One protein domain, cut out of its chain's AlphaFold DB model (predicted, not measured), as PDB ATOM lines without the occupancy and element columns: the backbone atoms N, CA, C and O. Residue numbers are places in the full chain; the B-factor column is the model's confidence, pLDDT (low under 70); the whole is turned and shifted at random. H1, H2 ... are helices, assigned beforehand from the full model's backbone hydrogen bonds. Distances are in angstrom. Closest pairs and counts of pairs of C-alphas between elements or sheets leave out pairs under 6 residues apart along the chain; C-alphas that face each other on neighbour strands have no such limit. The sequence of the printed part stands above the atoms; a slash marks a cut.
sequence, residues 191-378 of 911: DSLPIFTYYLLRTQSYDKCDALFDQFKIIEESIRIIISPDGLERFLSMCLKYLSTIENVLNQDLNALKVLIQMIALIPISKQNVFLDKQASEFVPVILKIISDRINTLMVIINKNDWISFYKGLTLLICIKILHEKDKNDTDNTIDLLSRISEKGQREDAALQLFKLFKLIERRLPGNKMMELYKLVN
ATOM      1  N   ASP A 191     349.804  85.525 172.402       81.12
ATOM      2  CA  ASP A 191     349.442  86.947 172.267       81.12
ATOM      3  C   ASP A 191     350.278  87.841 173.196       81.12
ATOM      4  O   ASP A 191     350.506  89.015 172.903       81.12
ATOM      5  N   SER A 192     350.735  87.300 174.329       78.38
ATOM      6  CA  SER A 192     351.505  88.061 175.314       78.38
ATOM      7  C   SER A 192     352.949  88.329 174.875       78.38
ATOM      8  O   SER A 192     353.478  89.400 175.171       78.38
ATOM      9  N   LEU A 193     353.552  87.417 174.103       85.56
ATOM     10  CA  LEU A 193     354.913  87.557 173.579       85.56
ATOM     11  C   LEU A 193     355.110  88.852 172.758       85.56
ATOM     12  O   LEU A 193     355.930  89.674 173.168       85.56
ATOM     13  N   PRO A 194     354.345  89.122 171.677       86.19
ATOM     14  CA  PRO A 194     354.519  90.341 170.897       86.19
ATOM     15  C   PRO A 194     354.159  91.596 171.694       86.19
ATOM     16  O   PRO A 194     354.831  92.608 171.547       86.19
ATOM     17  N   ILE A 195     353.170  91.555 172.594       81.75
ATOM     18  CA  ILE A 195     352.830  92.721 173.430       81.75
ATOM     19  C   ILE A 195     354.019  93.121 174.314       81.75
ATOM     20  O   ILE A 195     354.409  94.290 174.335       81.75
ATOM     21  N   PHE A 196     354.605  92.165 175.042       81.31
ATOM     22  CA  PHE A 196     355.715  92.456 175.949       81.31
ATOM     23  C   PHE A 196     356.993  92.813 175.201       81.31
ATOM     24  O   PHE A 196     357.665  93.766 175.592       81.31
ATOM     25  N   THR A 197     357.301  92.120 174.103       87.56
ATOM     26  CA  THR A 197     358.446  92.486 173.268       87.56
ATOM     27  C   THR A 197     358.291  93.907 172.738       87.56
ATOM     28  O   THR A 197     359.204  94.707 172.906       87.56
ATOM     29  N   TYR A 198     357.133  94.286 172.192       85.50
ATOM     30  CA  TYR A 198     356.931  95.634 171.649       85.50
ATOM     31  C   TYR A 198     356.976  96.720 172.732       85.50
ATOM     32  O   TYR A 198     357.507  97.803 172.481       85.50
ATOM     33  N   TYR A 199     356.491  96.433 173.945       82.00
ATOM     34  CA  TYR A 199     356.672  97.323 175.095       82.00
ATOM     35  C   TYR A 199     358.158  97.555 175.395       82.00
ATOM     36  O   TYR A 199     358.589  98.705 175.460       82.00
ATOM     37  N   LEU A 200     358.947  96.480 175.506       82.38
ATOM     38  CA  LEU A 200     360.387  96.565 175.774       82.38
ATOM     39  C   LEU A 200     361.147  97.281 174.652       82.38
ATOM     40  O   LEU A 200     362.049  98.066 174.939       82.38
ATOM     41  N   LEU A 201     360.758  97.059 173.391       87.00
ATOM     42  CA  LEU A 201     361.316  97.764 172.237       87.00
ATOM     43  C   LEU A 201     361.039  99.268 172.316       87.00
ATOM     44  O   LEU A 201     361.940 100.081 172.130       87.00
ATOM     45  N   ARG A 202     359.803  99.649 172.650       83.56
ATOM     46  CA  ARG A 202     359.407 101.054 172.786       83.56
ATOM     47  C   ARG A 202     360.116 101.751 173.948       83.56
ATOM     48  O   ARG A 202     360.469 102.920 173.819       83.56
ATOM     49  N   THR A 203     360.316 101.061 175.071       81.94
ATOM     50  CA  THR A 203     361.034 101.601 176.239       81.94
ATOM     51  C   THR A 203     362.548 101.396 176.166       81.94
ATOM     52  O   THR A 203     363.233 101.691 177.145       81.94
ATOM     53  N   GLN A 204     363.068 100.875 175.045       85.94
ATOM     54  CA  GLN A 204     364.490 100.581 174.813       85.94
ATOM     55  C   GLN A 204     365.133  99.739 175.931       85.94
ATOM     56  O   GLN A 204     366.306  99.890 176.262       85.94
ATOM     57  N   SER A 205     364.354  98.853 176.554       83.81
ATOM     58  CA  SER A 205     364.778  98.016 177.687       83.81
ATOM     59  C   SER A 205     365.212  96.624 177.214       83.81
ATOM     60  O   SER A 205     364.658  95.611 177.647       83.81
ATOM     61  N   TYR A 206     366.148  96.575 176.260       86.69
ATOM     62  CA  TYR A 206     366.557  95.337 175.577       86.69
ATOM     63  C   TYR A 206     367.248  94.328 176.501       86.69
ATOM     64  O   TYR A 206     367.152  93.127 176.274       86.69
ATOM     65  N   ASP A 207     367.891  94.806 177.568       79.00
ATOM     66  CA  ASP A 207     368.530  93.998 178.614       79.00
ATOM     67  C   ASP A 207     367.557  93.017 179.290       79.00
ATOM     68  O   ASP A 207     367.965  91.995 179.837       79.00
ATOM     69  N   LYS A 208     366.254  93.307 179.228       80.19
ATOM     70  CA  LYS A 208     365.196  92.476 179.815       80.19
ATOM     71  C   LYS A 208     364.630  91.442 178.840       80.19
ATOM     72  O   LYS A 208     363.853  90.586 179.262       80.19
ATOM     73  N   CYS A 209     364.982  91.515 177.555       83.50
ATOM     74  CA  CYS A 209     364.461  90.604 176.537       83.50
ATOM     75  C   CYS A 209     364.989  89.180 176.709       83.50
ATOM     76  O   CYS A 209     364.208  88.249 176.551       83.50
ATOM     77  N   ASP A 210     366.249  89.002 177.112       79.56
ATOM     78  CA  ASP A 210     366.829  87.667 177.324       79.56
ATOM     79  C   ASP A 210     366.055  86.895 178.401       79.56
ATOM     80  O   ASP A 210     365.611  85.773 178.173       79.56
ATOM     81  N   ALA A 211     365.767  87.546 179.534       76.44
ATOM     82  CA  ALA A 211     364.969  86.955 180.607       76.44
ATOM     83  C   ALA A 211     363.536  86.612 180.161       76.44
ATOM     84  O   ALA A 211     362.984  85.595 180.585       76.44
ATOM     85  N   LEU A 212     362.925  87.443 179.308       80.12
ATOM     86  CA  LEU A 212     361.614  87.157 178.718       80.12
ATOM     87  C   LEU A 212     361.688  85.928 177.801       80.12
ATOM     88  O   LEU A 212     360.862  85.025 177.909       80.12
ATOM     89  N   PHE A 213     362.674  85.876 176.909       86.69
ATOM     90  CA  PHE A 213     362.836  84.786 175.950       86.69
ATOM     91  C   PHE A 213     363.165  83.458 176.634       86.69
ATOM     92  O   PHE A 213     362.580  82.440 176.267       86.69
ATOM     93  N   ASP A 214     363.993  83.468 177.679       78.31
ATOM     94  CA  ASP A 214     364.282  82.285 178.494       78.31
ATOM     95  C   ASP A 214     363.017  81.720 179.148       78.31
ATOM     96  O   ASP A 214     362.804  80.506 179.147       78.31
ATOM     97  N   GLN A 215     362.124  82.579 179.650       74.31
ATOM     98  CA  GLN A 215     360.845  82.132 180.212       74.31
ATOM     99  C   GLN A 215     359.975  81.438 179.161       74.31
ATOM    100  O   GLN A 215     359.439  80.359 179.422       74.31
ATOM    101  N   PHE A 216     359.855  82.019 177.964       80.06
ATOM    102  CA  PHE A 216     359.087  81.412 176.875       80.06
ATOM    103  C   PHE A 216     359.712  80.108 176.381       80.06
ATOM    104  O   PHE A 216     358.985  79.144 176.155       80.06
ATOM    105  N   LYS A 217     361.042  80.041 176.296       78.38
ATOM    106  CA  LYS A 217     361.771  78.834 175.904       78.38
ATOM    107  C   LYS A 217     361.586  77.699 176.913       78.38
ATOM    108  O   LYS A 217     361.301  76.573 176.519       78.38
ATOM    109  N   ILE A 218     361.654  77.991 178.215       73.62
ATOM    110  CA  ILE A 218     361.357  77.008 179.270       73.62
ATOM    111  C   ILE A 218     359.927  76.484 179.121       73.62
ATOM    112  O   ILE A 218     359.694  75.283 179.247       73.62
ATOM    113  N   ILE A 219     358.957  77.360 178.845       68.81
ATOM    114  CA  ILE A 219     357.552  76.973 178.653       68.81
ATOM    115  C   ILE A 219     357.379  76.105 177.395       68.81
ATOM    116  O   ILE A 219     356.678  75.090 177.442       68.81
ATOM    117  N   GLU A 220     358.033  76.474 176.293       71.94
ATOM    118  CA  GLU A 220     358.047  75.711 175.043       71.94
ATOM    119  C   GLU A 220     358.598  74.290 175.268       71.94
ATOM    120  O   GLU A 220     357.920  73.304 174.961       71.94
ATOM    121  N   GLU A 221     359.783  74.181 175.881       70.75
ATOM    122  CA  GLU A 221     360.484  72.915 176.127       70.75
ATOM    123  C   GLU A 221     359.753  72.015 177.138       70.75
ATOM    124  O   GLU A 221     359.721  70.793 176.978       70.75
ATOM    125  N   SER A 222     359.136  72.599 178.170       61.69
ATOM    126  CA  SER A 222     358.528  71.836 179.269       61.69
ATOM    127  C   SER A 222     357.130  71.289 178.971       61.69
ATOM    128  O   SER A 222     356.726  70.308 179.598       61.69
ATOM    129  N   ILE A 223     356.380  71.884 178.034       58.28
ATOM    130  CA  ILE A 223     354.958  71.548 177.818       58.28
ATOM    131  C   ILE A 223     354.666  71.097 176.379       58.28
ATOM    132  O   ILE A 223     353.587  70.565 176.120       58.28
ATOM    133  N   ARG A 224     355.617  71.228 175.437       63.25
ATOM    134  CA  ARG A 224     355.398  70.935 174.004       63.25
ATOM    135  C   ARG A 224     354.136  71.628 173.471       63.25
ATOM    136  O   ARG A 224     353.310  71.012 172.796       63.25
ATOM    137  N   ILE A 225     353.948  72.901 173.826       67.00
ATOM    138  CA  ILE A 225     352.765  73.665 173.417       67.00
ATOM    139  C   ILE A 225     352.813  73.862 171.904       67.00
ATOM    140  O   ILE A 225     353.618  74.634 171.392       67.00
ATOM    141  N   ILE A 226     351.913  73.193 171.188       69.94
ATOM    142  CA  ILE A 226     351.683  73.447 169.767       69.94
ATOM    143  C   ILE A 226     350.824  74.712 169.667       69.94
ATOM    144  O   ILE A 226     349.711  74.756 170.194       69.94
ATOM    145  N   ILE A 227     351.329  75.754 169.003       80.44
ATOM    146  CA  ILE A 227     350.505  76.913 168.641       80.44
ATOM    147  C   ILE A 227     349.482  76.475 167.586       80.44
ATOM    148  O   ILE A 227     349.842  75.874 166.571       80.44
ATOM    149  N   SER A 228     348.197  76.732 167.844       82.56
ATOM    150  CA  SER A 228     347.134  76.464 166.871       82.56
ATOM    151  C   SER A 228     347.226  77.433 165.682       82.56
ATOM    152  O   SER A 228     347.791  78.517 165.847       82.56
ATOM    153  N   PRO A 229     346.642  77.106 164.511       82.50
ATOM    154  CA  PRO A 229     346.554  78.034 163.377       82.50
ATOM    155  C   PRO A 229     346.019  79.417 163.782       82.50
ATOM    156  O   PRO A 229     346.712  80.412 163.604       82.50
ATOM    157  N   ASP A 230     344.871  79.469 164.468       81.69
ATOM    158  CA  ASP A 230     344.280  80.716 164.982       81.69
ATOM    159  C   ASP A 230     345.185  81.436 166.000       81.69
ATOM    160  O   ASP A 230     345.113  82.649 166.193       81.69
ATOM    161  N   GLY A 231     346.019  80.687 166.728       83.25
ATOM    162  CA  GLY A 231     347.016  81.246 167.639       83.25
ATOM    163  C   GLY A 231     348.135  81.955 166.884       83.25
ATOM    164  O   GLY A 231     348.499  83.068 167.253       83.25
ATOM    165  N   LEU A 232     348.637  81.338 165.812       85.44
ATOM    166  CA  LEU A 232     349.659  81.925 164.948       85.44
ATOM    167  C   LEU A 232     349.111  83.133 164.180       85.44
ATOM    168  O   LEU A 232     349.780  84.160 164.099       85.44
ATOM    169  N   GLU A 233     347.880  83.042 163.678       84.31
ATOM    170  CA  GLU A 233     347.191  84.152 163.017       84.31
ATOM    171  C   GLU A 233     347.053  85.355 163.957       84.31
ATOM    172  O   GLU A 233     347.448  86.470 163.613       84.31
ATOM    173  N   ARG A 234     346.571  85.136 165.188       85.00
ATOM    174  CA  ARG A 234     346.480  86.203 166.195       85.00
ATOM    175  C   ARG A 234     347.844  86.773 166.555       85.00
ATOM    176  O   ARG A 234     347.971  87.992 166.628       85.00
ATOM    177  N   PHE A 235     348.863  85.930 166.716       89.06
ATOM    178  CA  PHE A 235     350.232  86.382 166.952       89.06
ATOM    179  C   PHE A 235     350.711  87.329 165.837       89.06
ATOM    180  O   PHE A 235     351.181  88.433 166.122       89.06
ATOM    181  N   LEU A 236     350.556  86.936 164.567       89.00
ATOM    182  CA  LEU A 236     350.996  87.729 163.414       89.00
ATOM    183  C   LEU A 236     350.151  88.993 163.234       89.00
ATOM    184  O   LEU A 236     350.698  90.058 162.957       89.00
ATOM    185  N   SER A 237     348.843  88.908 163.478       87.62
ATOM    186  CA  SER A 237     347.934  90.056 163.509       87.62
ATOM    187  C   SER A 237     348.340  91.071 164.581       87.62
ATOM    188  O   SER A 237     348.367  92.273 164.325       87.62
ATOM    189  N   MET A 238     348.748  90.605 165.765       85.88
ATOM    190  CA  MET A 238     349.249  91.467 166.837       85.88
ATOM    191  C   MET A 238     350.599  92.096 166.483       85.88
ATOM    192  O   MET A 238     350.783  93.290 166.719       85.88
ATOM    193  N   CYS A 239     351.509  91.339 165.865       90.25
ATOM    194  CA  CYS A 239     352.765  91.888 165.350       90.25
ATOM    195  C   CYS A 239     352.501  92.997 164.323       90.25
ATOM    196  O   CYS A 239     353.029  94.097 164.453       90.25
ATOM    197  N   LEU A 240     351.621  92.749 163.350       90.06
ATOM    198  CA  LEU A 240     351.242  93.734 162.337       90.06
ATOM    199  C   LEU A 240     350.574  94.968 162.957       90.06
ATOM    200  O   LEU A 240     350.944  96.098 162.636       90.06
ATOM    201  N   LYS A 241     349.628  94.764 163.883       87.88
ATOM    202  CA  LYS A 241     348.899  95.836 164.575       87.88
ATOM    203  C   LYS A 241     349.848  96.817 165.255       87.88
ATOM    204  O   LYS A 241     349.633  98.025 165.175       87.88
ATOM    205  N   TYR A 242     350.876  96.311 165.929       85.31
ATOM    206  CA  TYR A 242     351.807  97.160 166.664       85.31
ATOM    207  C   TYR A 242     353.028  97.587 165.846       85.31
ATOM    208  O   TYR A 242     353.763  98.459 166.313       85.31
ATOM    209  N   LEU A 243     353.245  97.050 164.637       88.19
ATOM    210  CA  LEU A 243     354.430  97.334 163.817       88.19
ATOM    211  C   LEU A 243     354.624  98.836 163.596       88.19
ATOM    212  O   LEU A 243     355.699  99.361 163.873       88.19
ATOM    213  N   SER A 244     353.552  99.540 163.224       85.31
ATOM    214  CA  SER A 244     353.564 100.997 163.015       85.31
ATOM    215  C   SER A 244     354.063 101.798 164.228       85.31
ATOM    216  O   SER A 244     354.617 102.884 164.073       85.31
ATOM    217  N   THR A 245     353.910 101.268 165.448       82.06
ATOM    218  CA  THR A 245     354.336 101.954 166.680       82.06
ATOM    219  C   THR A 245     355.829 101.815 166.973       82.06
ATOM    220  O   THR A 245     356.381 102.647 167.696       82.06
ATOM    221  N   ILE A 246     356.490 100.801 166.405       84.88
ATOM    222  CA  ILE A 246     357.917 100.519 166.619       84.88
ATOM    223  C   ILE A 246     358.753 100.627 165.340       84.88
ATOM    224  O   ILE A 246     359.971 100.542 165.418       84.88
ATOM    225  N   GLU A 247     358.145 100.842 164.174       88.06
ATOM    226  CA  GLU A 247     358.833 100.874 162.876       88.06
ATOM    227  C   GLU A 247     359.983 101.893 162.840       88.06
ATOM    228  O   GLU A 247     361.089 101.575 162.406       88.06
ATOM    229  N   ASN A 248     359.772 103.092 163.389       87.38
ATOM    230  CA  ASN A 248     360.836 104.094 163.528       87.38
ATOM    231  C   ASN A 248     361.990 103.598 164.414       87.38
ATOM    232  O   ASN A 248     363.150 103.857 164.103       87.38
ATOM    233  N   VAL A 249     361.680 102.863 165.488       89.56
ATOM    234  CA  VAL A 249     362.685 102.280 166.389       89.56
ATOM    235  C   VAL A 249     363.467 101.184 165.664       89.56
ATOM    236  O   VAL A 249     364.690 101.195 165.714       89.56
ATOM    237  N   LEU A 250     362.795 100.302 164.916       91.06
ATOM    238  CA  LEU A 250     363.436  99.246 164.117       91.06
ATOM    239  C   LEU A 250     364.375  99.815 163.039       91.06
ATOM    240  O   LEU A 250     365.458  99.278 162.801       91.06
ATOM    241  N   ASN A 251     363.984 100.924 162.405       88.44
ATOM    242  CA  ASN A 251     364.794 101.596 161.387       88.44
ATOM    243  C   ASN A 251     366.011 102.334 161.967       88.44
ATOM    244  O   ASN A 251     367.006 102.522 161.269       88.44
ATOM    245  N   GLN A 252     365.958 102.756 163.232       89.69
ATOM    246  CA  GLN A 252     367.035 103.515 163.871       89.69
ATOM    247  C   GLN A 252     367.985 102.608 164.662       89.69
ATOM    248  O   GLN A 252     369.200 102.731 164.509       89.69
ATOM    249  N   ASP A 253     367.454 101.644 165.412       93.06
ATOM    250  CA  ASP A 253     368.193 100.823 166.370       93.06
ATOM    251  C   ASP A 253     368.269  99.347 165.944       93.06
ATOM    252  O   ASP A 253     367.269  98.631 165.854       93.06
ATOM    253  N   LEU A 254     369.491  98.868 165.711       92.56
ATOM    254  CA  LEU A 254     369.745  97.487 165.302       92.56
ATOM    255  C   LEU A 254     369.448  96.472 166.417       92.56
ATOM    256  O   LEU A 254     369.087  95.337 166.108       92.56
ATOM    257  N   ASN A 255     369.548  96.857 167.695       92.56
ATOM    258  CA  ASN A 255     369.202  95.963 168.804       92.56
ATOM    259  C   ASN A 255     367.702  95.678 168.834       92.56
ATOM    260  O   ASN A 255     367.303  94.545 169.096       92.56
ATOM    261  N   ALA A 256     366.877  96.671 168.495       93.12
ATOM    262  CA  ALA A 256     365.438  96.480 168.389       93.12
ATOM    263  C   ALA A 256     365.086  95.457 167.301       93.12
ATOM    264  O   ALA A 256     364.284  94.549 167.528       93.12
ATOM    265  N   LEU A 257     365.737  95.562 166.138       94.06
ATOM    266  CA  LEU A 257     365.573  94.604 165.047       94.06
ATOM    267  C   LEU A 257     366.060  93.199 165.438       94.06
ATOM    268  O   LEU A 257     365.359  92.222 165.179       94.06
ATOM    269  N   LYS A 258     367.214  93.094 166.117       94.44
ATOM    270  CA  LYS A 258     367.742  91.826 166.655       94.44
ATOM    271  C   LYS A 258     366.724  91.147 167.575       94.44
ATOM    272  O   LYS A 258     366.389  89.984 167.359       94.44
ATOM    273  N   VAL A 259     366.198  91.884 168.555       93.94
ATOM    274  CA  VAL A 259     365.210  91.395 169.530       93.94
ATOM    275  C   VAL A 259     363.923  90.948 168.838       93.94
ATOM    276  O   VAL A 259     363.381  89.898 169.177       93.94
ATOM    277  N   LEU A 260     363.437  91.697 167.842       94.38
ATOM    278  CA  LEU A 260     362.241  91.311 167.091       94.38
ATOM    279  C   LEU A 260     362.436  89.972 166.357       94.38
ATOM    280  O   LEU A 260     361.555  89.115 166.392       94.38
ATOM    281  N   ILE A 261     363.596  89.769 165.727       95.00
ATOM    282  CA  ILE A 261     363.924  88.512 165.036       95.00
ATOM    283  C   ILE A 261     364.035  87.360 166.042       95.00
ATOM    284  O   ILE A 261     363.489  86.284 165.806       95.00
ATOM    285  N   GLN A 262     364.673  87.587 167.192       93.75
ATOM    286  CA  GLN A 262     364.774  86.590 168.262       93.75
ATOM    287  C   GLN A 262     363.403  86.222 168.851       93.75
ATOM    288  O   GLN A 262     363.158  85.051 169.119       93.75
ATOM    289  N   MET A 263     362.476  87.177 168.975       93.62
ATOM    290  CA  MET A 263     361.090  86.904 169.371       93.62
ATOM    291  C   MET A 263     360.401  85.967 168.371       93.62
ATOM    292  O   MET A 263     359.730  85.019 168.773       93.62
ATOM    293  N   ILE A 264     360.581  86.206 167.069       93.44
ATOM    294  CA  ILE A 264     360.011  85.356 166.013       93.44
ATOM    295  C   ILE A 264     360.576  83.929 166.086       93.44
ATOM    296  O   ILE A 264     359.865  82.967 165.811       93.44
ATOM    297  N   ALA A 265     361.829  83.772 166.515       92.62
ATOM    298  CA  ALA A 265     362.477  82.473 166.664       92.62
ATOM    299  C   ALA A 265     361.853  81.560 167.733       92.62
ATOM    300  O   ALA A 265     362.108  80.357 167.709       92.62
ATOM    301  N   LEU A 266     361.067  82.121 168.659       90.56
ATOM    302  CA  LEU A 266     360.391  81.388 169.737       90.56
ATOM    303  C   LEU A 266     359.060  80.765 169.301       90.56
ATOM    304  O   LEU A 266     358.389  80.125 170.107       90.56
ATOM    305  N   ILE A 267     358.625  80.998 168.063       87.75
ATOM    306  CA  ILE A 267     357.338  80.501 167.582       87.75
ATOM    307  C   ILE A 267     357.493  79.040 167.133       87.75
ATOM    308  O   ILE A 267     358.208  78.776 166.158       87.75
ATOM    309  N   PRO A 268     356.774  78.084 167.750       85.00
ATOM    310  CA  PRO A 268     356.836  76.689 167.342       85.00
ATOM    311  C   PRO A 268     356.030  76.479 166.056       85.00
ATOM    312  O   PRO A 268     354.798  76.525 166.049       85.00
ATOM    313  N   ILE A 269     356.713  76.209 164.948       84.06
ATOM    314  CA  ILE A 269     356.067  75.937 163.661       84.06
ATOM    315  C   ILE A 269     355.995  74.428 163.384       84.06
ATOM    316  O   ILE A 269     356.933  73.679 163.638       84.06
ATOM    317  N   SER A 270     354.856  73.979 162.855       84.50
ATOM    318  CA  SER A 270     354.572  72.592 162.483       84.50
ATOM    319  C   SER A 270     353.700  72.526 161.227       84.50
ATOM    320  O   SER A 270     353.005  73.480 160.882       84.50
ATOM    321  N   LYS A 271     353.644  71.363 160.570       83.50
ATOM    322  CA  LYS A 271     352.761  71.127 159.412       83.50
ATOM    323  C   LYS A 271     351.307  71.582 159.633       83.50
ATOM    324  O   LYS A 271     350.656  72.037 158.697       83.50
ATOM    325  N   GLN A 272     350.793  71.461 160.859       77.19
ATOM    326  CA  GLN A 272     349.392  71.732 161.192       77.19
ATOM    327  C   GLN A 272     349.074  73.223 161.346       77.19
ATOM    328  O   GLN A 272     347.922  73.602 161.166       77.19
ATOM    329  N   ASN A 273     350.065  74.059 161.676       77.25
ATOM    330  CA  ASN A 273     349.866  75.485 161.951       77.25
ATOM    331  C   ASN A 273     350.425  76.416 160.869       77.25
ATOM    332  O   ASN A 273     350.133  77.605 160.899       77.25
ATOM    333  N   VAL A 274     351.121  75.880 159.859       71.81
ATOM    334  CA  VAL A 274     351.509  76.604 158.632       71.81
ATOM    335  C   VAL A 274     350.321  76.725 157.675       71.81
ATOM    336  O   VAL A 274     350.356  76.315 156.510       71.81
ATOM    337  N   PHE A 275     349.223  77.270 158.188       66.88
ATOM    338  CA  PHE A 275     348.210  77.921 157.375       66.88
ATOM    339  C   PHE A 275     348.432  79.413 157.537       66.88
ATOM    340  O   PHE A 275     348.446  79.947 158.641       66.88
ATOM    341  N   LEU A 276     348.733  80.045 156.417       64.50
ATOM    342  CA  LEU A 276     349.340  81.354 156.378       64.50
ATOM    343  C   LEU A 276     348.304  82.361 155.876       64.50
ATOM    344  O   LEU A 276     347.878  82.298 154.721       64.50
ATOM    345  N   ASP A 277     347.857  83.234 156.780       67.38
ATOM    346  CA  ASP A 277     346.808  84.227 156.530       67.38
ATOM    347  C   ASP A 277     347.370  85.552 155.974       67.38
ATOM    348  O   ASP A 277     348.571  85.822 156.000       67.38
ATOM    349  N   LYS A 278     346.484  86.415 155.472       76.56
ATOM    350  CA  LYS A 278     346.762  87.740 154.918       76.56
ATOM    351  C   LYS A 278     347.693  88.584 155.799       76.56
ATOM    352  O   LYS A 278     348.555  89.266 155.245       76.56
ATOM    353  N   GLN A 279     347.595  88.524 157.133       83.00
ATOM    354  CA  GLN A 279     348.431  89.384 157.991       83.00
ATOM    355  C   GLN A 279     349.925  89.031 157.897       83.00
ATOM    356  O   GLN A 279     350.777  89.916 157.946       83.00
ATOM    357  N   ALA A 280     350.258  87.755 157.692       83.56
ATOM    358  CA  ALA A 280     351.634  87.309 157.506       83.56
ATOM    359  C   ALA A 280     352.236  87.852 156.196       83.56
ATOM    360  O   ALA A 280     353.391  88.282 156.176       83.56
ATOM    361  N   SER A 281     351.427  87.927 155.133       81.38
ATOM    362  CA  SER A 281     351.826  88.523 153.849       81.38
ATOM    363  C   SER A 281     352.047  90.041 153.900       81.38
ATOM    364  O   SER A 281     352.717  90.574 153.022       81.38
ATOM    365  N   GLU A 282     351.534  90.731 154.923       87.38
ATOM    366  CA  GLU A 282     351.738  92.172 155.131       87.38
ATOM    367  C   GLU A 282     352.901  92.449 156.098       87.38
ATOM    368  O   GLU A 282     353.738  93.309 155.832       87.38
ATOM    369  N   PHE A 283     353.006  91.688 157.193       90.62
ATOM    370  CA  PHE A 283     354.044  91.871 158.215       90.62
ATOM    371  C   PHE A 283     355.442  91.458 157.732       90.62
ATOM    372  O   PHE A 283     356.409  92.211 157.866       90.62
ATOM    373  N   VAL A 284     355.569  90.254 157.168       91.88
ATOM    374  CA  VAL A 284     356.875  89.643 156.886       91.88
ATOM    375  C   VAL A 284     357.689  90.404 155.832       91.88
ATOM    376  O   VAL A 284     358.877  90.623 156.080       91.88
ATOM    377  N   PRO A 285     357.120  90.859 154.695       90.69
ATOM    378  CA  PRO A 285     357.894  91.604 153.701       90.69
ATOM    379  C   PRO A 285     358.484  92.908 154.243       90.69
ATOM    380  O   PRO A 285     359.605  93.257 153.883       90.69
ATOM    381  N   VAL A 286     357.767  93.608 155.133       91.31
ATOM    382  CA  VAL A 286     358.257  94.851 155.749       91.31
ATOM    383  C   VAL A 286     359.490  94.565 156.601       91.31
ATOM    384  O   VAL A 286     360.522  95.209 156.427       91.31
ATOM    385  N   ILE A 287     359.422  93.549 157.464       94.06
ATOM    386  CA  ILE A 287     360.555  93.176 158.318       94.06
ATOM    387  C   ILE A 287     361.738  92.668 157.491       94.06
ATOM    388  O   ILE A 287     362.861  93.117 157.705       94.06
ATOM    389  N   LEU A 288     361.511  91.778 156.517       93.88
ATOM    390  CA  LEU A 288     362.583  91.266 155.656       93.88
ATOM    391  C   LEU A 288     363.259  92.374 154.844       93.88
ATOM    392  O   LEU A 288     364.471  92.310 154.651       93.88
ATOM    393  N   LYS A 289     362.522  93.407 154.420       92.62
ATOM    394  CA  LYS A 289     363.102  94.579 153.756       92.62
ATOM    395  C   LYS A 289     364.045  95.345 154.686       92.62
ATOM    396  O   LYS A 289     365.187  95.588 154.312       92.62
ATOM    397  N   ILE A 290     363.607  95.642 155.914       93.12
ATOM    398  CA  ILE A 290     364.446  96.317 156.921       93.12
ATOM    399  C   ILE A 290     365.711  95.491 157.210       93.12
ATOM    400  O   ILE A 290     366.807  96.044 157.312       93.12
ATOM    401  N   ILE A 291     365.579  94.162 157.308       94.38
ATOM    402  CA  ILE A 291     366.723  93.258 157.482       94.38
ATOM    403  C   ILE A 291     367.646  93.321 156.266       94.38
ATOM    404  O   ILE A 291     368.848  93.481 156.439       94.38
ATOM    405  N   SER A 292     367.109  93.222 155.052       93.12
ATOM    406  CA  SER A 292     367.876  93.237 153.802       93.12
ATOM    407  C   SER A 292     368.731  94.492 153.650       93.12
ATOM    408  O   SER A 292     369.917  94.389 153.325       93.12
ATOM    409  N   ASP A 293     368.168  95.656 153.983       92.56
ATOM    410  CA  ASP A 293     368.855  96.948 153.905       92.56
ATOM    411  C   ASP A 293     369.985  97.082 154.944       92.56
ATOM    412  O   ASP A 293     370.906  97.883 154.769       92.56
ATOM    413  N   ARG A 294     369.939  96.302 156.036       92.69
ATOM    414  CA  ARG A 294     370.845  96.446 157.191       92.69
ATOM    415  C   ARG A 294     371.600  95.173 157.575       92.69
ATOM    416  O   ARG A 294     372.303  95.189 158.586       92.69
ATOM    417  N   ILE A 295     371.508  94.095 156.793       93.50
ATOM    418  CA  ILE A 295     371.999  92.760 157.177       93.50
ATOM    419  C   ILE A 295     373.481  92.791 157.548       93.50
ATOM    420  O   ILE A 295     373.849  92.319 158.616       93.50
ATOM    421  N   ASN A 296     374.320  93.455 156.749       91.44
ATOM    422  CA  ASN A 296     375.759  93.543 157.002       91.44
ATOM    423  C   ASN A 296     376.076  94.213 158.346       91.44
ATOM    424  O   ASN A 296     376.958  93.760 159.067       91.44
ATOM    425  N   THR A 297     375.352  95.276 158.707       93.31
ATOM    426  CA  THR A 297     375.543  95.963 159.992       93.31
ATOM    427  C   THR A 297     374.947  95.162 161.148       93.31
ATOM    428  O   THR A 297     375.509  95.142 162.239       93.31
ATOM    429  N   LEU A 298     373.838  94.460 160.906       92.94
ATOM    430  CA  LEU A 298     373.197  93.579 161.877       92.94
ATOM    431  C   LEU A 298     374.113  92.401 162.250       92.94
ATOM    432  O   LEU A 298     374.261  92.098 163.430       92.94
ATOM    433  N   MET A 299     374.812  91.814 161.272       93.19
ATOM    434  CA  MET A 299     375.779  90.731 161.501       93.19
ATOM    435  C   MET A 299     376.952  91.140 162.406       93.19
ATOM    436  O   MET A 299     377.495  90.290 163.101       93.19
ATOM    437  N   VAL A 300     377.325  92.426 162.454       92.50
ATOM    438  CA  VAL A 300     378.416  92.917 163.321       92.50
ATOM    439  C   VAL A 300     378.027  92.894 164.803       92.50
ATOM    440  O   VAL A 300     378.893  92.709 165.657       92.50
ATOM    441  N   ILE A 301     376.744  93.083 165.125       93.06
ATOM    442  CA  ILE A 301     376.275  93.172 166.518       93.06
ATOM    443  C   ILE A 301     375.783  91.834 167.086       93.06
ATOM    444  O   ILE A 301     375.563  91.723 168.292       93.06
ATOM    445  N   ILE A 302     375.593  90.819 166.239       92.88
ATOM    446  CA  ILE A 302     375.161  89.487 166.666       92.88
ATOM    447  C   ILE A 302     376.375  88.727 167.193       92.88
ATOM    448  O   ILE A 302     377.295  88.384 166.454       92.88
ATOM    449  N   ASN A 303     376.373  88.445 168.493       90.62
ATOM    450  CA  ASN A 303     377.394  87.600 169.098       90.62
ATOM    451  C   ASN A 303     377.083  86.104 168.868       90.62
ATOM    452  O   ASN A 303     375.994  85.721 168.437       90.62
ATOM    453  N   LYS A 304     378.040  85.234 169.210       88.25
ATOM    454  CA  LYS A 304     377.892  83.775 169.055       88.25
ATOM    455  C   LYS A 304     376.723  83.178 169.851       88.25
ATOM    456  O   LYS A 304     376.165  82.176 169.418       88.25
ATOM    457  N   ASN A 305     376.358  83.772 170.989       87.94
ATOM    458  CA  ASN A 305     375.263  83.279 171.832       87.94
ATOM    459  C   ASN A 305     373.895  83.618 171.217       87.94
ATOM    460  O   ASN A 305     372.972  82.811 171.276       87.94
ATOM    461  N   ASP A 306     373.793  84.782 170.577       89.06
ATOM    462  CA  ASP A 306     372.584  85.275 169.919       89.06
ATOM    463  C   ASP A 306     372.334  84.623 168.556       89.06
ATOM    464  O   ASP A 306     371.186  84.577 168.104       89.06
ATOM    465  N   TRP A 307     373.396  84.126 167.910       93.56
ATOM    466  CA  TRP A 307     373.373  83.584 166.551       93.56
ATOM    467  C   TRP A 307     372.251  82.560 166.341       93.56
ATOM    468  O   TRP A 307     371.486  82.680 165.384       93.56
ATOM    469  N   ILE A 308     372.091  81.608 167.268       92.44
ATOM    470  CA  ILE A 308     371.102  80.526 167.142       92.44
ATOM    471  C   ILE A 308     369.672  81.056 167.084       92.44
ATOM    472  O   ILE A 308     368.898  80.687 166.197       92.44
ATOM    473  N   SER A 309     369.309  81.921 168.026       90.94
ATOM    474  CA  SER A 309     367.981  82.532 168.058       90.94
ATOM    475  C   SER A 309     367.788  83.452 166.854       90.94
ATOM    476  O   SER A 309     366.724  83.459 166.244       90.94
ATOM    477  N   PHE A 310     368.831  84.173 166.445       94.00
ATOM    478  CA  PHE A 310     368.767  85.055 165.290       94.00
ATOM    479  C   PHE A 310     368.468  84.305 163.983       94.00
ATOM    480  O   PHE A 310     367.479  84.619 163.317       94.00
ATOM    481  N   TYR A 311     369.269  83.297 163.608       94.38
ATOM    482  CA  TYR A 311     369.065  82.623 162.321       94.38
ATOM    483  C   TYR A 311     367.764  81.821 162.300       94.38
ATOM    484  O   TYR A 311     367.133  81.719 161.250       94.38
ATOM    485  N   LYS A 312     367.313  81.280 163.441       94.06
ATOM    486  CA  LYS A 312     365.994  80.636 163.544       94.06
ATOM    487  C   LYS A 312     364.870  81.616 163.217       94.06
ATOM    488  O   LYS A 312     364.004  81.288 162.415       94.06
ATOM    489  N   GLY A 313     364.913  82.827 163.772       94.62
ATOM    490  CA  GLY A 313     363.930  83.869 163.472       94.62
ATOM    491  C   GLY A 313     363.983  84.332 162.016       94.62
ATOM    492  O   GLY A 313     362.950  84.423 161.353       94.62
ATOM    493  N   LEU A 314     365.191  84.560 161.488       95.75
ATOM    494  CA  LEU A 314     365.401  84.972 160.097       95.75
ATOM    495  C   LEU A 314     364.884  83.921 159.105       95.75
ATOM    496  O   LEU A 314     364.146  84.239 158.176       95.75
ATOM    497  N   THR A 315     365.252  82.657 159.311       95.44
ATOM    498  CA  THR A 315     364.825  81.549 158.444       95.44
ATOM    499  C   THR A 315     363.324  81.309 158.533       95.44
ATOM    500  O   THR A 315     362.716  80.973 157.520       95.44
ATOM    501  N   LEU A 316     362.699  81.566 159.687       92.81
ATOM    502  CA  LEU A 316     361.247  81.521 159.823       92.81
ATOM    503  C   LEU A 316     360.553  82.602 158.992       92.81
ATOM    504  O   LEU A 316     359.608  82.300 158.267       92.81
ATOM    505  N   LEU A 317     361.049  83.841 159.038       93.31
ATOM    506  CA  LEU A 317     360.546  84.931 158.199       93.31
ATOM    507  C   LEU A 317     360.690  84.604 156.709       93.31
ATOM    508  O   LEU A 317     359.731  84.749 155.953       93.31
ATOM    509  N   ILE A 318     361.862  84.114 156.292       93.50
ATOM    510  CA  ILE A 318     362.100  83.704 154.902       93.50
ATOM    511  C   ILE A 318     361.144  82.573 154.504       93.50
ATOM    512  O   ILE A 318     360.534  82.636 153.437       93.50
ATOM    513  N   CYS A 319     360.963  81.568 155.365       91.31
ATOM    514  CA  CYS A 319     360.030  80.470 155.135       91.31
ATOM    515  C   CYS A 319     358.601  80.990 154.918       91.31
ATOM    516  O   CYS A 319     357.975  80.655 153.912       91.31
ATOM    517  N   ILE A 320     358.111  81.876 155.793       89.19
ATOM    518  CA  ILE A 320     356.772  82.474 155.676       89.19
ATOM    519  C   ILE A 320     356.629  83.275 154.375       89.19
ATOM    520  O   ILE A 320     355.619  83.137 153.687       89.19
ATOM    521  N   LYS A 321     357.636  84.078 154.004       89.75
ATOM    522  CA  LYS A 321     357.630  84.852 152.753       89.75
ATOM    523  C   LYS A 321     357.547  83.941 151.530       89.75
ATOM    524  O   LYS A 321     356.675  84.152 150.693       89.75
ATOM    525  N   ILE A 322     358.392  82.909 151.457       89.00
ATOM    526  CA  ILE A 322     358.406  81.948 150.343       89.00
ATOM    527  C   ILE A 322     357.049  81.248 150.207       89.00
ATOM    528  O   ILE A 322     356.558  81.075 149.096       89.00
ATOM    529  N   LEU A 323     356.426  80.861 151.320       86.06
ATOM    530  CA  LEU A 323     355.126  80.190 151.306       86.06
ATOM    531  C   LEU A 323     353.962  81.105 150.875       86.06
ATOM    532  O   LEU A 323     352.901  80.596 150.516       86.06
ATOM    533  N   HIS A 324     354.146  82.429 150.911       82.69
ATOM    534  CA  HIS A 324     353.136  83.429 150.551       82.69
ATOM    535  C   HIS A 324     353.270  84.017 149.150       82.69
ATOM    536  O   HIS A 324     352.379  84.756 148.716       82.69
ATOM    537  N   GLU A 325     354.355  83.737 148.441       82.94
ATOM    538  CA  GLU A 325     354.524  84.226 147.080       82.94
ATOM    539  C   GLU A 325     353.506  83.564 146.152       82.94
ATOM    540  O   GLU A 325     353.515  82.355 145.918       82.94
ATOM    541  N   LYS A 326     352.575  84.381 145.652       62.69
ATOM    542  CA  LYS A 326     351.481  83.932 144.784       62.69
ATOM    543  C   LYS A 326     351.915  83.722 143.333       62.69
ATOM    544  O   LYS A 326     351.187  83.060 142.600       62.69
ATOM    545  N   ASP A 327     353.074  84.246 142.930       57.44
ATOM    546  CA  ASP A 327     353.550  84.219 141.548       57.44
ATOM    547  C   ASP A 327     354.866  83.455 141.394       57.44
ATOM    548  O   ASP A 327     355.845  83.716 142.086       57.44
ATOM    549  N   LYS A 328     354.920  82.562 140.397       53.81
ATOM    550  CA  LYS A 328     356.159  81.875 139.983       53.81
ATOM    551  C   LYS A 328     357.200  82.826 139.368       53.81
ATOM    552  O   LYS A 328     358.339  82.414 139.175       53.81
ATOM    553  N   ASN A 329     356.801  84.059 139.055       51.28
ATOM    554  CA  ASN A 329     357.617  85.064 138.376       51.28
ATOM    555  C   ASN A 329     358.085  86.196 139.298       51.28
ATOM    556  O   ASN A 329     358.679  87.152 138.800       51.28
ATOM    557  N   ASP A 330     357.813  86.126 140.606       59.75
ATOM    558  CA  ASP A 330     358.350  87.119 141.534       59.75
ATOM    559  C   ASP A 330     359.879  86.956 141.584       59.75
ATOM    560  O   ASP A 330     360.413  85.958 142.073       59.75
ATOM    561  N   THR A 331     360.592  87.904 140.973       54.28
ATOM    562  CA  THR A 331     362.061  87.916 140.881       54.28
ATOM    563  C   THR A 331     362.722  88.272 142.208       54.28
ATOM    564  O   THR A 331     363.952  88.306 142.280       54.28
ATOM    565  N   ASP A 332     361.935  88.582 143.242       66.81
ATOM    566  CA  ASP A 332     362.449  88.928 144.558       66.81
ATOM    567  C   ASP A 332     363.042  87.685 145.227       66.81
ATOM    568  O   ASP A 332     362.368  86.849 145.844       66.81
ATOM    569  N   ASN A 333     364.350  87.524 145.031       71.75
ATOM    570  CA  ASN A 333     365.081  86.373 145.503       71.75
ATOM    571  C   ASN A 333     365.273  86.445 147.021       71.75
ATOM    572  O   ASN A 333     366.329  86.802 147.530       71.75
ATOM    573  N   THR A 334     364.235  86.068 147.760       85.88
ATOM    574  CA  THR A 334     364.237  86.087 149.227       85.88
ATOM    575  C   THR A 334     365.386  85.246 149.820       85.88
ATOM    576  O   THR A 334     365.859  85.535 150.918       85.88
ATOM    577  N   ILE A 335     365.882  84.230 149.099       90.44
ATOM    578  CA  ILE A 335     367.018  83.399 149.533       90.44
ATOM    579  C   ILE A 335     368.355  84.137 149.384       90.44
ATOM    580  O   ILE A 335     369.269  83.887 150.172       90.44
ATOM    581  N   ASP A 336     368.457  85.115 148.476       89.75
ATOM    582  CA  ASP A 336     369.632  85.990 148.352       89.75
ATOM    583  C   ASP A 336     369.957  86.712 149.665       89.75
ATOM    584  O   ASP A 336     371.116  86.992 149.954       89.75
ATOM    585  N   LEU A 337     368.969  86.938 150.535       91.88
ATOM    586  CA  LEU A 337     369.224  87.513 151.852       91.88
ATOM    587  C   LEU A 337     370.218  86.677 152.679       91.88
ATOM    588  O   LEU A 337     371.049  87.239 153.389       91.88
ATOM    589  N   LEU A 338     370.172  85.346 152.558       94.12
ATOM    590  CA  LEU A 338     371.136  84.456 153.208       94.12
ATOM    591  C   LEU A 338     372.516  84.546 152.550       94.12
ATOM    592  O   LEU A 338     373.531  84.450 153.238       94.12
ATOM    593  N   SER A 339     372.574  84.774 151.233       91.31
ATOM    594  CA  SER A 339     373.832  84.896 150.483       91.31
ATOM    595  C   SER A 339     374.705  86.053 151.000       91.31
ATOM    596  O   SER A 339     375.936  85.939 151.001       91.31
ATOM    597  N   ARG A 340     374.057  87.111 151.516       92.25
ATOM    598  CA  ARG A 340     374.661  88.333 152.076       92.25
ATOM    599  C   ARG A 340     375.275  88.161 153.467       92.25
ATOM    600  O   ARG A 340     375.978  89.057 153.923       92.25
ATOM    601  N   ILE A 341     375.044  87.035 154.144       93.44
ATOM    602  CA  ILE A 341     375.715  86.735 155.414       93.44
ATOM    603  C   ILE A 341     377.201  86.480 155.122       93.44
ATOM    604  O   ILE A 341     377.560  85.535 154.418       93.44
ATOM    605  N   SER A 342     378.070  87.344 155.654       90.00
ATOM    606  CA  SER A 342     379.502  87.370 155.327       90.00
ATOM    607  C   SER A 342     380.275  86.153 155.836       90.00
ATOM    608  O   SER A 342     381.221  85.706 155.188       90.00
ATOM    609  N   GLU A 343     379.901  85.614 156.999       92.50
ATOM    610  CA  GLU A 343     380.560  84.443 157.576       92.50
ATOM    611  C   GLU A 343     379.991  83.153 156.971       92.50
ATOM    612  O   GLU A 343     378.806  82.850 157.107       92.50
ATOM    613  N   LYS A 344     380.856  82.370 156.314       92.38
ATOM    614  CA  LYS A 344     380.459  81.155 155.586       92.38
ATOM    615  C   LYS A 344     379.709  80.148 156.470       92.38
ATOM    616  O   LYS A 344     378.652  79.696 156.053       92.38
ATOM    617  N   GLY A 345     380.219  79.841 157.667       93.12
ATOM    618  CA  GLY A 345     379.588  78.863 158.566       93.12
ATOM    619  C   GLY A 345     378.206  79.310 159.049       93.12
ATOM    620  O   GLY A 345     377.258  78.537 159.016       93.12
ATOM    621  N   GLN A 346     378.053  80.593 159.383       93.38
ATOM    622  CA  GLN A 346     376.757  81.173 159.746       93.38
ATOM    623  C   GLN A 346     375.759  81.110 158.576       93.38
ATOM    624  O   GLN A 346     374.601  80.725 158.726       93.38
ATOM    625  N   ARG A 347     376.204  81.440 157.366       94.94
ATOM    626  CA  ARG A 347     375.362  81.315 156.173       94.94
ATOM    627  C   ARG A 347     374.888  79.875 155.944       94.94
ATOM    628  O   ARG A 347     373.712  79.667 155.650       94.94
ATOM    629  N   GLU A 348     375.787  78.908 156.105       94.19
ATOM    630  CA  GLU A 348     375.491  77.477 155.980       94.19
ATOM    631  C   GLU A 348     374.500  77.007 157.060       94.19
ATOM    632  O   GLU A 348     373.519  76.345 156.723       94.19
ATOM    633  N   ASP A 349     374.675  77.425 158.320       94.12
ATOM    634  CA  ASP A 349     373.754  77.133 159.431       94.12
ATOM    635  C   ASP A 349     372.331  77.631 159.146       94.12
ATOM    636  O   ASP A 349     371.349  76.904 159.332       94.12
ATOM    637  N   ALA A 350     372.212  78.879 158.680       94.44
ATOM    638  CA  ALA A 350     370.926  79.485 158.361       94.44
ATOM    639  C   ALA A 350     370.249  78.764 157.184       94.44
ATOM    640  O   ALA A 350     369.068  78.421 157.250       94.44
ATOM    641  N   ALA A 351     370.997  78.473 156.119       94.50
ATOM    642  CA  ALA A 351     370.466  77.756 154.966       94.50
ATOM    643  C   ALA A 351     370.048  76.310 155.322       94.50
ATOM    644  O   ALA A 351     368.968  75.861 154.926       94.50
ATOM    645  N   LEU A 352     370.820  75.608 156.160       93.38
ATOM    646  CA  LEU A 352     370.469  74.279 156.669       93.38
ATOM    647  C   LEU A 352     369.227  74.315 157.568       93.38
ATOM    648  O   LEU A 352     368.371  73.430 157.498       93.38
ATOM    649  N   GLN A 353     369.092  75.341 158.409       93.81
ATOM    650  CA  GLN A 353     367.893  75.530 159.220       93.81
ATOM    651  C   GLN A 353     366.651  75.747 158.352       93.81
ATOM    652  O   GLN A 353     365.581  75.237 158.691       93.81
ATOM    653  N   LEU A 354     366.784  76.445 157.221       93.75
ATOM    654  CA  LEU A 354     365.687  76.610 156.277       93.75
ATOM    655  C   LEU A 354     365.261  75.261 155.669       93.75
ATOM    656  O   LEU A 354     364.066  74.972 155.646       93.75
ATOM    657  N   PHE A 355     366.202  74.386 155.282       91.44
ATOM    658  CA  PHE A 355     365.880  73.010 154.860       91.44
ATOM    659  C   PHE A 355     365.125  72.232 155.944       91.44
ATOM    660  O   PHE A 355     364.093  71.616 155.667       91.44
ATOM    661  N   LYS A 356     365.607  72.292 157.193       91.56
ATOM    662  CA  LYS A 356     364.960  71.637 158.342       91.56
ATOM    663  C   LYS A 356     363.537  72.144 158.556       91.56
ATOM    664  O   LYS A 356     362.647  71.338 158.810       91.56
ATOM    665  N   LEU A 357     363.313  73.452 158.419       90.50
ATOM    666  CA  LEU A 357     361.989  74.067 158.515       90.50
ATOM    667  C   LEU A 357     361.054  73.550 157.423       90.50
ATOM    668  O   LEU A 357     359.980  73.063 157.756       90.50
ATOM    669  N   PHE A 358     361.459  73.586 156.148       90.81
ATOM    670  CA  PHE A 358     360.623  73.105 155.040       90.81
ATOM    671  C   PHE A 358     360.292  71.613 155.137       90.81
ATOM    672  O   PHE A 358     359.158  71.220 154.853       90.81
ATOM    673  N   LYS A 359     361.242  70.800 155.616       87.94
ATOM    674  CA  LYS A 359     360.998  69.392 155.939       87.94
ATOM    675  C   LYS A 359     359.980  69.244 157.074       87.94
ATOM    676  O   LYS A 359     359.003  68.521 156.922       87.94
ATOM    677  N   LEU A 360     360.171  69.954 158.189       88.12
ATOM    678  CA  LEU A 360     359.303  69.887 159.375       88.12
ATOM    679  C   LEU A 360     357.839  70.232 159.066       88.12
ATOM    680  O   LEU A 360     356.917  69.671 159.658       88.12
ATOM    681  N   ILE A 361     357.621  71.174 158.154       88.25
ATOM    682  CA  ILE A 361     356.283  71.635 157.765       88.25
ATOM    683  C   ILE A 361     355.721  70.874 156.561       88.25
ATOM    684  O   ILE A 361     354.580  71.122 156.174       88.25
ATOM    685  N   GLU A 362     356.516  69.978 155.966       85.94
ATOM    686  CA  GLU A 362     356.206  69.220 154.751       85.94
ATOM    687  C   GLU A 362     355.677  70.109 153.609       85.94
ATOM    688  O   GLU A 362     354.709  69.781 152.913       85.94
ATOM    689  N   ARG A 363     356.291  71.285 153.425       84.56
ATOM    690  CA  ARG A 363     355.950  72.216 152.340       84.56
ATOM    691  C   ARG A 363     357.026  72.196 151.274       84.56
ATOM    692  O   ARG A 363     358.212  72.107 151.575       84.56
ATOM    693  N   ARG A 364     356.591  72.321 150.023       83.12
ATOM    694  CA  ARG A 364     357.487  72.263 148.876       83.12
ATOM    695  C   ARG A 364     358.040  73.637 148.510       83.12
ATOM    696  O   ARG A 364     357.343  74.643 148.634       83.12
ATOM    697  N   LEU A 365     359.275  73.650 148.025       81.81
ATOM    698  CA  LEU A 365     360.005  74.842 147.600       81.81
ATOM    699  C   LEU A 365     359.995  74.974 146.073       81.81
ATOM    700  O   LEU A 365     360.270  73.986 145.392       81.81
ATOM    701  N   PRO A 366     359.758  76.172 145.510       82.31
ATOM    702  CA  PRO A 366     359.973  76.425 144.086       82.31
ATOM    703  C   PRO A 366     361.381  76.006 143.629       82.31
ATOM    704  O   PRO A 366     362.354  76.178 144.365       82.31
ATOM    705  N   GLY A 367     361.501  75.454 142.416       80.19
ATOM    706  CA  GLY A 367     362.740  74.811 141.951       80.19
ATOM    707  C   GLY A 367     363.958  75.741 141.904       80.19
ATOM    708  O   GLY A 367     365.033  75.372 142.368       80.19
ATOM    709  N   ASN A 368     363.782  76.980 141.432       82.75
ATOM    710  CA  ASN A 368     364.828  78.010 141.434       82.75
ATOM    711  C   ASN A 368     365.361  78.290 142.849       82.75
ATOM    712  O   ASN A 368     366.568  78.262 143.077       82.75
ATOM    713  N   LYS A 369     364.450  78.462 143.806       86.81
ATOM    714  CA  LYS A 369     364.762  78.724 145.213       86.81
ATOM    715  C   LYS A 369     365.470  77.553 145.878       86.81
ATOM    716  O   LYS A 369     366.443  77.731 146.604       86.81
ATOM    717  N   MET A 370     365.014  76.340 145.597       87.38
ATOM    718  CA  MET A 370     365.639  75.129 146.115       87.38
ATOM    719  C   MET A 370     367.073  74.962 145.589       87.38
ATOM    720  O   MET A 370     367.983  74.669 146.361       87.38
ATOM    721  N   MET A 371     367.297  75.211 144.292       87.25
ATOM    722  CA  MET A 371     368.638  75.175 143.696       87.25
ATOM    723  C   MET A 371     369.582  76.211 144.310       87.25
ATOM    724  O   MET A 371     370.761  75.926 144.507       87.25
ATOM    725  N   GLU A 372     369.095  77.410 144.622       88.56
ATOM    726  CA  GLU A 372     369.891  78.430 145.310       88.56
ATOM    727  C   GLU A 372     370.206  78.041 146.746       88.56
ATOM    728  O   GLU A 372     371.341  78.211 147.181       88.56
ATOM    729  N   LEU A 373     369.244  77.451 147.457       90.19
ATOM    730  CA  LEU A 373     369.462  76.992 148.821       90.19
ATOM    731  C   LEU A 373     370.535  75.898 148.892       90.19
ATOM    732  O   LEU A 373     371.393  75.951 149.772       90.19
ATOM    733  N   TYR A 374     370.548  74.964 147.933       89.44
ATOM    734  CA  TYR A 374     371.609  73.956 147.832       89.44
ATOM    735  C   TYR A 374     373.002  74.583 147.703       89.44
ATOM    736  O   TYR A 374     373.924  74.128 148.366       89.44
ATOM    737  N   LYS A 375     373.153  75.677 146.942       89.19
ATOM    738  CA  LYS A 375     374.446  76.372 146.773       89.19
ATOM    739  C   LYS A 375     374.962  77.038 148.053       89.19
ATOM    740  O   LYS A 375     376.143  77.381 148.114       89.19
ATOM    741  N   LEU A 376     374.089  77.288 149.029       90.88
ATOM    742  CA  LEU A 376     374.420  78.001 150.265       90.88
ATOM    743  C   LEU A 376     374.791  77.077 151.427       90.88
ATOM    744  O   LEU A 376     375.362  77.564 152.402       90.88
ATOM    745  N   VAL A 377     374.464  75.786 151.345       90.69
ATOM    746  CA  VAL A 377     374.740  74.808 152.403       90.69
ATOM    747  C   VAL A 377     375.993  74.019 152.065       90.69
ATOM    748  O   VAL A 377     376.222  73.653 150.916       90.69
ATOM    749  N   ASN A 378     376.795  73.718 153.083       87.50
ATOM    750  CA  ASN A 378     377.870  72.754 152.945       87.50
ATOM    751  C   ASN A 378     377.263  71.376 152.623       87.50
ATOM    752  O   ASN A 378     376.527  70.824 153.445       87.50
TER     753      ASN A 378
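What this domain is: This is residues 191 to 378 of the 911 residues of the protein "Hypothetical protein" of Rotaria socialis (UniProt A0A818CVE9). Helices H1 to H4 form an up-and-down bundle at one end; the hairpin of H5 and H6 packs across it, H8 packs on H6, and H9 lies beyond H8 at the other end. The 188 printed residues hold nine named helices, H1 to H9 along the chain, and no named strand: all helix. The whole is compact, radius of gyration of the C-alphas 15.7 A, spans 42 by 36 by 32 A.

How they stand to each other: Start at H5, residues 278 to 301; its residues 279 to 290 touch H3, residues 229 to 252, closest C-alphas Leu 240 and Phe 283, 5.3 A. H6, residues 307 to 324, forms a hairpin with H5, closest C-alphas Val 284 and Leu 317, 6.1 A. With residues 309 to 317 H6 touches the hub H4, residues 254 to 264, closest C-alphas Ile 261 and Gly 313, 4.9 A. Next find H1, residues 191 to 202, the same way as H3 at a shallow tilt of 3 degrees, and H2, residues 206 to 223, its hairpin partner. Then find H8, residues 344 to 360, which touches H6 at a steep tilt of 51 degrees, closest C-alphas Tyr 311 and Ala 350, 5.4 A; H7, residues 336 to 339, and H9, residues 367 to 376, touch its residues 347 to 351. In H4, H6, H8 and H9 every O i to N i+4 pair is within hydrogen-bond range; in H1 7 of 8, H2 12 of 14, H3 15 of 20, H5 14 of 20; H7 is too short.

Where its parts are: Find C-alpha 191, where H1 begins, at (349.442, 86.947, 172.267), and C-alpha 376, where H9 ends, at (374.420, 78.001, 150.265). H3 measures 32.7 A, H5 32.2 A, H2 26.6 A.

The domain as a whole: C-alphas 203 and 367, the farthest apart, are 43.5 A apart. The printed part has no cut; the H4 to H5 and H6 to H7 links are long. Look for pLDDT under 70 at 219, 222 to 226, 275 to 277 and 326 to 332.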